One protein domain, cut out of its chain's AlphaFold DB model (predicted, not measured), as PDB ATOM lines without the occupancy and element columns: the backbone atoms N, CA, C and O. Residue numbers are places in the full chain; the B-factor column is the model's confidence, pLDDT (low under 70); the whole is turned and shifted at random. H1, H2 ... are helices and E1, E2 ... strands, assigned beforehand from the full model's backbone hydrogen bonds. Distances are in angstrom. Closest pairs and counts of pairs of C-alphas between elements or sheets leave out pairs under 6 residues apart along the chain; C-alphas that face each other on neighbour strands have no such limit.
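This is residues 3 to 91 of the 92 residues of an uncharacterized protein of Lachnospiraceae bacterium (UniProt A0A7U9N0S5). A small antiparallel sheet of three strands, E4, E3 and E7, forms the core, with H1 over one face and H2 over the other. The hairpin of E5 and E6 reaches away from this core as a narrow arm, while the hairpin of E1 and E2 and the short helix H3 lie to one side. The printed part has 89 residues, with three named helices and seven named strands in the order E1 E2 E3 E4 E5 E6 H1 H2 E7 H3; the class is mixed, helices and strands. The sheet runs E4, E3, E7. The whole is compact, with a radius of gyration of the C-alphas of 13.0 A and spans of 36 by 36 by 22 A.

E1, residues 3 to 6, begins at C-alpha 3 at (5.464, 40.060, 31.760), and E2 holds residues 9 to 13, 12.2 A long. E3 is residues 18 to 21 and E4 residues 26 to 28. E5, residues 33 to 35, and E6, residues 38 to 40, are 6.3 A and 6.8 A long. H1, residues 46 to 54, spans 12.0 A, and H2, residues 62 to 72, spans 15.3 A from C-alpha 62 at (8.924, 15.262, 41.908). E7, residues 78 to 82, is 13.5 A long. H3, residues 84 to 89, ends at C-alpha 89 at (5.030, 41.112, 44.402).

In the sheet, N 19 and O 80 of E3 and E7 are 2.9 A apart, and N 27 and O 20 of E4 and E3 are 2.9 A apart, within hydrogen-bond range. H2 is on the sheet at a height over the sheet of 7.2 A, across the strands at 65 degrees to E7 on the local plane; its closest C-alphas to E7 are those of Arg 65 and Thr 78, 4.7 A apart. H1 is on the opposite face at a height of 10.1 A. Residues 58 to 59 pair antiparallel with residues 81 to 82 of E7. In the hairpin E1 and E2, N 4 and O 11 are 2.9 A apart; in the hairpin E5 and E6, N 33 and O 40 are 2.9 A apart. H3 is not on the sheet; its closest C-alphas to E2 are those of Ile 84 and Ile 13, 7.9 A apart. In H1, H2 and H3 every O i to N i+4 pair is within hydrogen-bond range.

The two C-alphas farthest apart are those of Tyr 37 and Lys 89, 38.3 A. The printed part has no cut and no long link. The mean pLDDT of the printed part is 96.1, and no printed residue is under 70.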
ATOM      1  N   LYS A   3       4.690  39.911  33.005       97.62
ATOM      2  CA  LYS A   3       5.464  40.060  31.760       97.62
ATOM      3  C   LYS A   3       6.903  39.608  31.953       97.62
ATOM      4  O   LYS A   3       7.655  40.181  32.737       97.62
ATOM      5  N   LEU A   4       7.333  38.617  31.177       97.62
ATOM      6  CA  LEU A   4       8.705  38.112  31.217       97.62
ATOM      7  C   LEU A   4       9.407  38.312  29.878       97.62
ATOM      8  O   LEU A   4       8.997  37.789  28.842       97.62
ATOM      9  N   LYS A   5      10.532  39.030  29.902       97.06
ATOM     10  CA  LYS A   5      11.408  39.139  28.736       97.06
ATOM     11  C   LYS A   5      12.246  37.870  28.583       97.06
ATOM     12  O   LYS A   5      13.111  37.594  29.415       97.06
ATOM     13  N   VAL A   6      12.061  37.154  27.478       96.69
ATOM     14  CA  VAL A   6      12.858  35.978  27.104       96.69
ATOM     15  C   VAL A   6      13.516  36.235  25.749       96.69
ATOM     16  O   VAL A   6      12.870  36.321  24.702       96.69
ATOM     17  N   GLY A   7      14.839  36.404  25.769       92.06
ATOM     18  CA  GLY A   7      15.603  36.791  24.584       92.06
ATOM     19  C   GLY A   7      15.180  38.169  24.062       92.06
ATOM     20  O   GLY A   7      15.342  39.180  24.749       92.06
ATOM     21  N   ARG A   8      14.670  38.208  22.824       92.31
ATOM     22  CA  ARG A   8      14.210  39.440  22.154       92.31
ATOM     23  C   ARG A   8      12.710  39.706  22.315       92.31
ATOM     24  O   ARG A   8      12.259  40.758  21.881       92.31
ATOM     25  N   ASN A   9      11.966  38.794  22.936       95.62
ATOM     26  CA  ASN A   9      10.510  38.859  23.031       95.62
ATOM     27  C   ASN A   9      10.067  39.034  24.490       95.62
ATOM     28  O   ASN A   9      10.825  38.734  25.418       95.62
ATOM     29  N   ILE A  10       8.846  39.522  24.680       96.88
ATOM     30  CA  ILE A  10       8.172  39.609  25.978       96.88
ATOM     31  C   ILE A  10       6.963  38.686  25.904       96.88
ATOM     32  O   ILE A  10       6.208  38.758  24.937       96.88
ATOM     33  N   PHE A  11       6.815  37.831  26.909       97.56
ATOM     34  CA  PHE A  11       5.717  36.881  27.027       97.56
ATOM     35  C   PHE A  11       4.876  37.232  28.246       97.56
ATOM     36  O   PHE A  11       5.424  37.618  29.283       97.56
ATOM     37  N   ASP A  12       3.565  37.089  28.108       97.44
ATOM     38  CA  ASP A  12       2.649  37.082  29.237       97.44
ATOM     39  C   ASP A  12       2.668  35.669  29.836       97.44
ATOM     40  O   ASP A  12       2.352  34.704  29.149       97.44
ATOM     41  N   ILE A  13       3.117  35.558  31.087       98.06
ATOM     42  CA  ILE A  13       3.328  34.291  31.797       98.06
ATOM     43  C   ILE A  13       2.268  34.121  32.882       98.06
ATOM     44  O   ILE A  13       2.057  35.038  33.689       98.06
ATOM     45  N   ASP A  14       1.643  32.953  32.953       97.56
ATOM     46  CA  ASP A  14       0.724  32.561  34.021       97.56
ATOM     47  C   ASP A  14       1.099  31.224  34.686       97.56
ATOM     48  O   ASP A  14       2.170  30.664  34.462       97.56
ATOM     49  N   GLU A  15       0.260  30.766  35.613       96.50
ATOM     50  CA  GLU A  15       0.473  29.534  36.378       96.50
ATOM     51  C   GLU A  15       0.509  28.248  35.535       96.50
ATOM     52  O   GLU A  15       0.982  27.228  36.029       96.50
ATOM     53  N   ASN A  16       0.038  28.279  34.288       96.75
ATOM     54  CA  ASN A  16       0.061  27.138  33.375       96.75
ATOM     55  C   ASN A  16       1.335  27.094  32.528       96.75
ATOM     56  O   ASN A  16       1.571  26.100  31.838       96.75
ATOM     57  N   ASP A  17       2.146  28.154  32.551       98.06
ATOM     58  CA  ASP A  17       3.376  28.220  31.781       98.06
ATOM     59  C   ASP A  17       4.513  27.421  32.418       98.06
ATOM     60  O   ASP A  17       4.730  27.439  33.631       98.06
ATOM     61  N   LEU A  18       5.295  26.750  31.570       98.12
ATOM     62  CA  LEU A  18       6.359  25.849  32.008       98.12
ATOM     63  C   LEU A  18       7.674  26.123  31.291       98.12
ATOM     64  O   LEU A  18       7.734  26.237  30.063       98.12
ATOM     65  N   ILE A  19       8.761  26.105  32.061       98.44
ATOM     66  CA  ILE A  19      10.106  25.935  31.512       98.44
ATOM     67  C   ILE A  19      10.461  24.444  31.537       98.44
ATOM     68  O   ILE A  19      10.423  23.800  32.583       98.44
ATOM     69  N   LEU A  20      10.857  23.898  30.390       97.88
ATOM     70  CA  LEU A  20      11.497  22.593  30.274       97.88
ATOM     71  C   LEU A  20      13.013  22.756  30.382       97.88
ATOM     72  O   LEU A  20      13.613  23.464  29.576       97.88
ATOM     73  N   ASP A  21      13.618  22.062  31.338       97.31
ATOM     74  CA  ASP A  21      15.048  21.765  31.373       97.31
ATOM     75  C   ASP A  21      15.255  20.365  30.789       97.31
ATOM     76  O   ASP A  21      14.716  19.392  31.319       97.31
ATOM     77  N   ASN A  22      15.990  20.251  29.682       93.50
ATOM     78  CA  ASN A  22      16.302  18.959  29.063       93.50
ATOM     79  C   ASN A  22      17.748  18.492  29.302       93.50
ATOM     80  O   ASN A  22      18.211  17.571  28.628       93.50
ATOM     81  N   GLY A  23      18.477  19.142  30.212       90.62
ATOM     82  CA  GLY A  23      19.889  18.874  30.491       90.62
ATOM     83  C   GLY A  23      20.872  19.587  29.556       90.62
ATOM     84  O   GLY A  23      22.064  19.629  29.857       90.62
ATOM     85  N   ALA A  24      20.401  20.189  28.459       92.44
ATOM     86  CA  ALA A  24      21.220  20.966  27.524       92.44
ATOM     87  C   ALA A  24      20.770  22.433  27.421       92.44
ATOM     88  O   ALA A  24      21.604  23.339  27.351       92.44
ATOM     89  N   CYS A  25      19.460  22.684  27.419       95.19
ATOM     90  CA  CYS A  25      18.872  24.014  27.328       95.19
ATOM     91  C   CYS A  25      17.573  24.135  28.139       95.19
ATOM     92  O   CYS A  25      16.971  23.146  28.559       95.19
ATOM     93  N   TYR A  26      17.150  25.385  28.331       98.00
ATOM     94  CA  TYR A  26      15.898  25.747  28.987       98.00
ATOM     95  C   TYR A  26      14.939  26.314  27.941       98.00
ATOM     96  O   TYR A  26      15.317  27.219  27.193       98.00
ATOM     97  N   MET A  27      13.710  25.813  27.869       97.44
ATOM     98  CA  MET A  27      12.727  26.238  26.866       97.44
ATOM     99  C   MET A  27      11.394  26.556  27.524       97.44
ATOM    100  O   MET A  27      10.921  25.776  28.342       97.44
ATOM    101  N   LEU A  28      10.773  27.673  27.155       97.56
ATOM    102  CA  LEU A  28       9.418  28.016  27.580       97.56
ATOM    103  C   LEU A  28       8.419  27.238  26.708       97.56
ATOM    104  O   LEU A  28       8.022  27.706  25.648       97.56
ATOM    105  N   VAL A  29       8.103  26.003  27.097       96.25
ATOM    106  CA  VAL A  29       7.453  25.002  26.220       96.25
ATOM    107  C   VAL A  29       5.951  25.193  26.034       96.25
ATOM    108  O   VAL A  29       5.337  24.504  25.225       96.25
ATOM    109  N   THR A  30       5.364  26.119  26.781       96.81
ATOM    110  CA  THR A  30       3.954  26.524  26.703       96.81
ATOM    111  C   THR A  30       3.746  27.765  25.843       96.81
ATOM    112  O   THR A  30       2.613  28.104  25.524       96.81
ATOM    113  N   GLN A  31       4.837  28.413  25.432       96.62
ATOM    114  CA  GLN A  31       4.824  29.571  24.552       96.62
ATOM    115  C   GLN A  31       5.500  29.229  23.228       96.62
ATOM    116  O   GLN A  31       6.339  28.328  23.133       96.62
ATOM    117  N   GLU A  32       5.167  29.997  22.199       95.12
ATOM    118  CA  GLU A  32       5.686  29.792  20.856       95.12
ATOM    119  C   GLU A  32       6.061  31.126  20.213       95.12
ATOM    120  O   GLU A  32       5.383  32.140  20.374       95.12
ATOM    121  N   ILE A  33       7.170  31.134  19.477       94.62
ATOM    122  CA  ILE A  33       7.514  32.213  18.555       94.62
ATOM    123  C   ILE A  33       7.236  31.710  17.151       94.62
ATOM    124  O   ILE A  33       7.835  30.729  16.709       94.62
ATOM    125  N   ILE A  34       6.395  32.439  16.429       93.31
ATOM    126  CA  ILE A  34       6.176  32.220  15.003       93.31
ATOM    127  C   ILE A  34       7.132  33.138  14.244       93.31
ATOM    128  O   ILE A  34       7.110  34.361  14.403       93.31
ATOM    129  N   LYS A  35       8.003  32.550  13.422       88.88
ATOM    130  CA  LYS A  35       8.900  33.293  12.535       88.88
ATOM    131  C   LYS A  35       8.934  32.628  11.166       88.88
ATOM    132  O   LYS A  35       9.389  31.492  11.028       88.88
ATOM    133  N   ASN A  36       8.523  33.378  10.146       90.19
ATOM    134  CA  ASN A  36       8.362  32.882   8.778       90.19
ATOM    135  C   ASN A  36       7.456  31.631   8.766       90.19
ATOM    136  O   ASN A  36       6.382  31.651   9.355       90.19
ATOM    137  N   TYR A  37       7.911  30.543   8.140       92.06
ATOM    138  CA  TYR A  37       7.213  29.256   8.044       92.06
ATOM    139  C   TYR A  37       7.588  28.273   9.165       92.06
ATOM    140  O   TYR A  37       7.453  27.065   8.996       92.06
ATOM    141  N   SER A  38       8.127  28.772  10.280       93.00
ATOM    142  CA  SER A  38       8.565  27.945  11.406       93.00
ATOM    143  C   SER A  38       8.027  28.476  12.722       93.00
ATOM    144  O   SER A  38       7.886  29.689  12.909       93.00
ATOM    145  N   SER A  39       7.773  27.557  13.642       92.88
ATOM    146  CA  SER A  39       7.348  27.864  14.991       92.88
ATOM    147  C   SER A  39       8.200  27.067  15.977       92.88
ATOM    148  O   SER A  39       8.645  25.953  15.685       92.88
ATOM    149  N   TYR A  40       8.572  27.696  17.087       93.50
ATOM    150  CA  TYR A  40       9.454  27.081  18.074       93.50
ATOM    151  C   TYR A  40       9.240  27.676  19.461       93.50
ATOM    152  O   TYR A  40       8.914  28.858  19.611       93.50
ATOM    153  N   SER A  41       9.490  26.869  20.489       95.31
ATOM    154  CA  SER A  41       9.469  27.337  21.871       95.31
ATOM    155  C   SER A  41      10.640  28.290  22.150       95.31
ATOM    156  O   SER A  41      11.787  27.975  21.810       95.31
ATOM    157  N   PRO A  42      10.403  29.443  22.801       96.50
ATOM    158  CA  PRO A  42      11.463  30.370  23.179       96.50
ATOM    159  C   PRO A  42      12.515  29.706  24.073       96.50
ATOM    160  O   PRO A  42      12.190  29.124  25.109       96.50
ATOM    161  N   THR A  43      13.795  29.852  23.732       96.81
ATOM    162  CA  THR A  43      14.891  29.418  24.610       96.81
ATOM    163  C   THR A  43      15.116  30.432  25.731       96.81
ATOM    164  O   THR A  43      15.416  31.605  25.490       96.81
ATOM    165  N   VAL A  44      15.026  29.970  26.975       98.06
ATOM    166  CA  VAL A  44      15.368  30.729  28.179       98.06
ATOM    167  C   VAL A  44      16.885  30.684  28.365       98.06
ATOM    168  O   VAL A  44      17.507  29.624  28.364       98.06
ATOM    169  N   SER A  45      17.517  31.851  28.511       97.69
ATOM    170  CA  SER A  45      18.969  31.897  28.710       97.69
ATOM    171  C   SER A  45      19.357  31.285  30.060       97.69
ATOM    172  O   SER A  45      18.637  31.436  31.048       97.69
ATOM    173  N   LYS A  46      20.539  30.659  30.140       97.31
ATOM    174  CA  LYS A  46      21.062  30.108  31.404       97.31
ATOM    175  C   LYS A  46      21.113  31.155  32.518       97.31
ATOM    176  O   LYS A  46      20.814  30.835  33.667       97.31
ATOM    177  N   LYS A  47      21.456  32.404  32.175       97.62
ATOM    178  CA  LYS A  47      21.438  33.528  33.117       97.62
ATOM    179  C   LYS A  47      20.027  33.786  33.644       97.62
ATOM    180  O   LYS A  47      19.849  33.773  34.854       97.62
ATOM    181  N   LEU A  48      19.043  33.951  32.758       98.06
ATOM    182  CA  LEU A  48      17.659  34.206  33.162       98.06
ATOM    183  C   LEU A  48      17.110  33.067  34.027       98.06
ATOM    184  O   LEU A  48      16.585  33.325  35.101       98.06
ATOM    185  N   PHE A  49      17.298  31.814  33.609       98.50
ATOM    186  CA  PHE A  49      16.879  30.652  34.392       98.50
ATOM    187  C   PHE A  49      17.513  30.638  35.791       98.50
ATOM    188  O   PHE A  49      16.828  30.444  36.793       98.50
ATOM    189  N   THR A  50      18.823  30.891  35.871       98.25
ATOM    190  CA  THR A  50      19.545  30.939  37.150       98.25
ATOM    191  C   THR A  50      19.041  32.072  38.038       98.25
ATOM    192  O   THR A  50      18.873  31.863  39.236       98.25
ATOM    193  N   ASP A  51      18.791  33.252  37.471       98.12
ATOM    194  CA  ASP A  51      18.297  34.414  38.209       98.12
ATOM    195  C   ASP A  51      16.869  34.157  38.731       98.12
ATOM    196  O   ASP A  51      16.607  34.360  39.916       98.12
ATOM    197  N   LEU A  52      15.976  33.596  37.903       98.25
ATOM    198  CA  LEU A  52      14.631  33.177  38.322       98.25
ATOM    199  C   LEU A  52      14.690  32.142  39.453       98.25
ATOM    200  O   LEU A  52      13.984  32.280  40.451       98.25
ATOM    201  N   LYS A  53      15.558  31.129  39.328       98.19
ATOM    202  CA  LYS A  53      15.734  30.083  40.343       98.19
ATOM    203  C   LYS A  53      16.281  30.646  41.656       98.19
ATOM    204  O   LYS A  53      15.756  30.319  42.714       98.19
ATOM    205  N   LYS A  54      17.304  31.508  41.607       98.06
ATOM    206  CA  LYS A  54      17.890  32.155  42.798       98.06
ATOM    207  C   LYS A  54      16.887  33.038  43.534       98.06
ATOM    208  O   LYS A  54      16.907  33.085  44.756       98.06
ATOM    209  N   CYS A  55      16.011  33.710  42.795       97.62
ATOM    210  CA  CYS A  55      14.930  34.507  43.363       97.62
ATOM    211  C   CYS A  55      13.710  33.660  43.770       97.62
ATOM    212  O   CYS A  55      12.714  34.219  44.225       97.62
ATOM    213  N   GLU A  56      13.763  32.331  43.618       97.94
ATOM    214  CA  GLU A  56      12.660  31.386  43.864       97.94
ATOM    215  C   GLU A  56      11.372  31.771  43.108       97.94
ATOM    216  O   GLU A  56      10.250  31.620  43.599       97.94
ATOM    217  N   LEU A  57      11.548  32.337  41.912       98.38
ATOM    218  CA  LEU A  57      10.472  32.703  40.990       98.38
ATOM    219  C   LEU A  57      10.064  31.540  40.096       98.38
ATOM    220  O   LEU A  57       9.005  31.595  39.482       98.38
ATOM    221  N   ILE A  58      10.886  30.497  40.045       98.56
ATOM    222  CA  ILE A  58      10.541  29.212  39.456       98.56
ATOM    223  C   ILE A  58      10.869  28.095  40.434       98.56
ATOM    224  O   ILE A  58      11.819  28.201  41.217       98.56
ATOM    225  N   PHE A  59      10.103  27.017  40.372       98.19
ATOM    226  CA  PHE A  59      10.302  25.845  41.213       98.19
ATOM    227  C   PHE A  59       9.994  24.567  40.439       98.19
ATOM    228  O   PHE A  59       9.329  24.582  39.407       98.19
ATOM    229  N   THR A  60      10.511  23.452  40.942       97.81
ATOM    230  CA  THR A  60      10.205  22.117  40.434       97.81
ATOM    231  C   THR A  60       9.814  21.208  41.595       97.81
ATOM    232  O   THR A  60      10.052  21.530  42.760       97.81
ATOM    233  N   SER A  61       9.195  20.079  41.279       97.06
ATOM    234  CA  SER A  61       8.759  19.063  42.231       97.06
ATOM    235  C   SER A  61       8.934  17.679  41.615       97.06
ATOM    236  O   SER A  61       9.072  17.545  40.398       97.06
ATOM    237  N   GLU A  62       8.883  16.629  42.435       96.75
ATOM    238  CA  GLU A  62       8.924  15.262  41.908       96.75
ATOM    239  C   GLU A  62       7.742  14.991  40.963       96.75
ATOM    240  O   GLU A  62       7.913  14.355  39.930       96.75
ATOM    241  N   GLY A  63       6.563  15.559  41.240       97.25
ATOM    242  CA  GLY A  63       5.411  15.471  40.338       97.25
ATOM    243  C   GLY A  63       5.681  16.100  38.967       97.25
ATOM    244  O   GLY A  63       5.403  15.480  37.941       97.25
ATOM    245  N   LEU A  64       6.286  17.291  38.937       96.56
ATOM    246  CA  LEU A  64       6.673  17.972  37.694       96.56
ATOM    247  C   LEU A  64       7.749  17.208  36.927       96.56
ATOM    248  O   LEU A  64       7.688  17.103  35.700       96.56
ATOM    249  N   ARG A  65       8.713  16.631  37.648       96.06
ATOM    250  CA  ARG A  65       9.721  15.755  37.060       96.06
ATOM    251  C   ARG A  65       9.067  14.536  36.414       96.06
ATOM    252  O   ARG A  65       9.274  14.307  35.228       96.06
ATOM    253  N   GLN A  66       8.221  13.803  37.135       96.75
ATOM    254  CA  GLN A  66       7.521  12.633  36.594       96.75
ATOM    255  C   GLN A  66       6.612  12.991  35.411       96.75
ATOM    256  O   GLN A  66       6.548  12.240  34.438       96.75
ATOM    257  N   ALA A  67       5.961  14.157  35.434       96.25
ATOM    258  CA  ALA A  67       5.178  14.653  34.304       96.25
ATOM    259  C   ALA A  67       6.047  14.905  33.058       96.25
ATOM    260  O   ALA A  67       5.663  14.506  31.954       96.25
ATOM    261  N   ALA A  68       7.231  15.506  33.223       95.81
ATOM    262  CA  ALA A  68       8.183  15.706  32.131       95.81
ATOM    263  C   ALA A  68       8.673  14.364  31.566       95.81
ATOM    264  O   ALA A  68       8.619  14.149  30.352       95.81
ATOM    265  N   ILE A  69       9.065  13.433  32.440       95.12
ATOM    266  CA  ILE A  69       9.513  12.088  32.056       95.12
ATOM    267  C   ILE A  69       8.411  11.356  31.290       95.12
ATOM    268  O   ILE A  69       8.672  10.807  30.224       95.12
ATOM    269  N   LYS A  70       7.169  11.386  31.782       96.44
ATOM    270  CA  LYS A  70       6.024  10.744  31.124       96.44
ATOM    271  C   LYS A  70       5.758  11.323  29.733       96.44
ATOM    272  O   LYS A  70       5.405  10.572  28.830       96.44
ATOM    273  N   ARG A  71       5.915  12.639  29.552       95.31
ATOM    274  CA  ARG A  71       5.668  13.305  28.264       95.31
ATOM    275  C   ARG A  71       6.764  13.040  27.233       95.31
ATOM    276  O   ARG A  71       6.446  12.877  26.061       95.31
ATOM    277  N   TYR A  72       8.028  13.025  27.652       92.25
ATOM    278  CA  TYR A  72       9.175  12.973  26.733       92.25
ATOM    279  C   TYR A  72       9.945  11.644  26.749       92.25
ATOM    280  O   TYR A  72      10.872  11.475  25.963       92.25
ATOM    281  N   GLY A  73       9.596  10.707  27.632       92.00
ATOM    282  CA  GLY A  73      10.232   9.391  27.737       92.00
ATOM    283  C   GLY A  73      11.683   9.418  28.234       92.00
ATOM    284  O   GLY A  73      12.418   8.464  28.004       92.00
ATOM    285  N   ASN A  74      12.124  10.502  28.883       88.69
ATOM    286  CA  ASN A  74      13.524  10.707  29.266       88.69
ATOM    287  C   ASN A  74      13.646  11.172  30.726       88.69
ATOM    288  O   ASN A  74      13.061  12.179  31.102       88.69
ATOM    289  N   SER A  75      14.440  10.475  31.544       89.44
ATOM    290  CA  SER A  75      14.634  10.767  32.977       89.44
ATOM    291  C   SER A  75      15.451  12.031  33.288       89.44
ATOM    292  O   SER A  75      15.478  12.472  34.444       89.44
ATOM    293  N   VAL A  76      16.114  12.598  32.274       91.31
ATOM    294  CA  VAL A  76      16.927  13.823  32.352       91.31
ATOM    295  C   VAL A  76      16.060  15.082  32.269       91.31
ATOM    296  O   VAL A  76      16.481  16.138  32.734       91.31
ATOM    297  N   VAL A  77      14.843  14.996  31.719       94.88
ATOM    298  CA  VAL A  77      13.984  16.174  31.557       94.88
ATOM    299  C   VAL A  77      13.259  16.556  32.850       94.88
ATOM    300  O   VAL A  77      12.873  15.699  33.643       94.88
ATOM    301  N   THR A  78      13.055  17.853  33.070       97.81
ATOM    302  CA  THR A  78      12.345  18.388  34.241       97.81
ATOM    303  C   THR A  78      11.536  19.628  33.869       97.81
ATOM    304  O   THR A  78      12.036  20.518  33.180       97.81
ATOM    305  N   PHE A  79      10.296  19.715  34.356       98.38
ATOM    306  CA  PHE A  79       9.497  20.936  34.271       98.38
ATOM    307  C   PHE A  79       9.719  21.856  35.470       98.38
ATOM    308  O   PHE A  79       9.918  21.401  36.598       98.38
ATOM    309  N   TRP A  80       9.630  23.155  35.204       98.56
ATOM    310  CA  TRP A  80       9.679  24.229  36.184       98.56
ATOM    311  C   TRP A  80       8.462  25.135  36.004       98.56
ATOM    312  O   TRP A  80       8.232  25.640  34.906       98.56
ATOM    313  N   GLU A  81       7.720  25.347  37.086       98.44
ATOM    314  CA  GLU A  81       6.568  26.252  37.156       98.44
ATOM    315  C   GLU A  81       6.992  27.638  37.638       98.44
ATOM    316  O   GLU A  81       7.987  27.780  38.356       98.44
ATOM    317  N   PHE A  82       6.212  28.659  37.282       98.44
ATOM    318  CA  PHE A  82       6.414  30.027  37.747       98.44
ATOM    319  C   PHE A  82       5.656  30.311  39.045       98.44
ATOM    320  O   PHE A  82       4.457  30.073  39.179       98.44
ATOM    321  N   ASN A  83       6.336  30.936  40.002       98.12
ATOM    322  CA  ASN A  83       5.707  31.490  41.193       98.12
ATOM    323  C   ASN A  83       5.104  32.866  40.875       98.12
ATOM    324  O   ASN A  83       5.645  33.907  41.262       98.12
ATOM    325  N   ILE A  84       3.967  32.866  40.176       98.06
ATOM    326  CA  ILE A  84       3.282  34.083  39.705       98.06
ATOM    327  C   ILE A  84       3.009  35.062  40.848       98.06
ATOM    328  O   ILE A  84       3.278  36.254  40.716       98.06
ATOM    329  N   LYS A  85       2.569  34.565  42.010       97.50
ATOM    330  CA  LYS A  85       2.316  35.402  43.195       97.50
ATOM    331  C   LYS A  85       3.573  36.146  43.655       97.50
ATOM    332  O   LYS A  85       3.485  37.307  44.049       97.50
ATOM    333  N   LYS A  86       4.744  35.496  43.635       97.81
ATOM    334  CA  LYS A  86       6.018  36.129  44.013       97.81
ATOM    335  C   LYS A  86       6.508  37.091  42.932       97.81
ATOM    336  O   LYS A  86       6.946  38.186  43.272       97.81
ATOM    337  N   MET A  87       6.369  36.726  41.658       98.06
ATOM    338  CA  MET A  87       6.715  37.600  40.533       98.06
ATOM    339  C   MET A  87       5.914  38.909  40.574       98.06
ATOM    340  O   MET A  87       6.511  39.981  40.534       98.06
ATOM    341  N   GLN A  88       4.595  38.837  40.784       97.06
ATOM    342  CA  GLN A  88       3.735  40.019  40.928       97.06
ATOM    343  C   GLN A  88       4.173  40.924  42.087       97.06
ATOM    344  O   GLN A  88       4.264  42.137  41.930       97.06
ATOM    345  N   LYS A  89       4.516  40.346  43.248       97.00
ATOM    346  CA  LYS A  89       5.030  41.112  44.402       97.00
ATOM    347  C   LYS A  89       6.361  41.814  44.123       97.00
ATOM    348  O   LYS A  89       6.653  42.817  44.763       97.00
ATOM    349  N   MET A  90       7.167  41.284  43.204       95.50
ATOM    350  CA  MET A  90       8.447  41.871  42.799       95.50
ATOM    351  C   MET A  90       8.316  42.897  41.661       95.50
ATOM    352  O   MET A  90       9.326  43.473  41.267       95.50
ATOM    353  N   GLY A  91       7.103  43.140  41.152       93.50
ATOM    354  CA  GLY A  91       6.851  44.129  40.100       93.50
ATOM    355  C   GLY A  91       7.189  43.658  38.684       93.50
ATOM    356  O   GLY A  91       7.523  44.492  37.843       93.50
TER     357      GLY A  91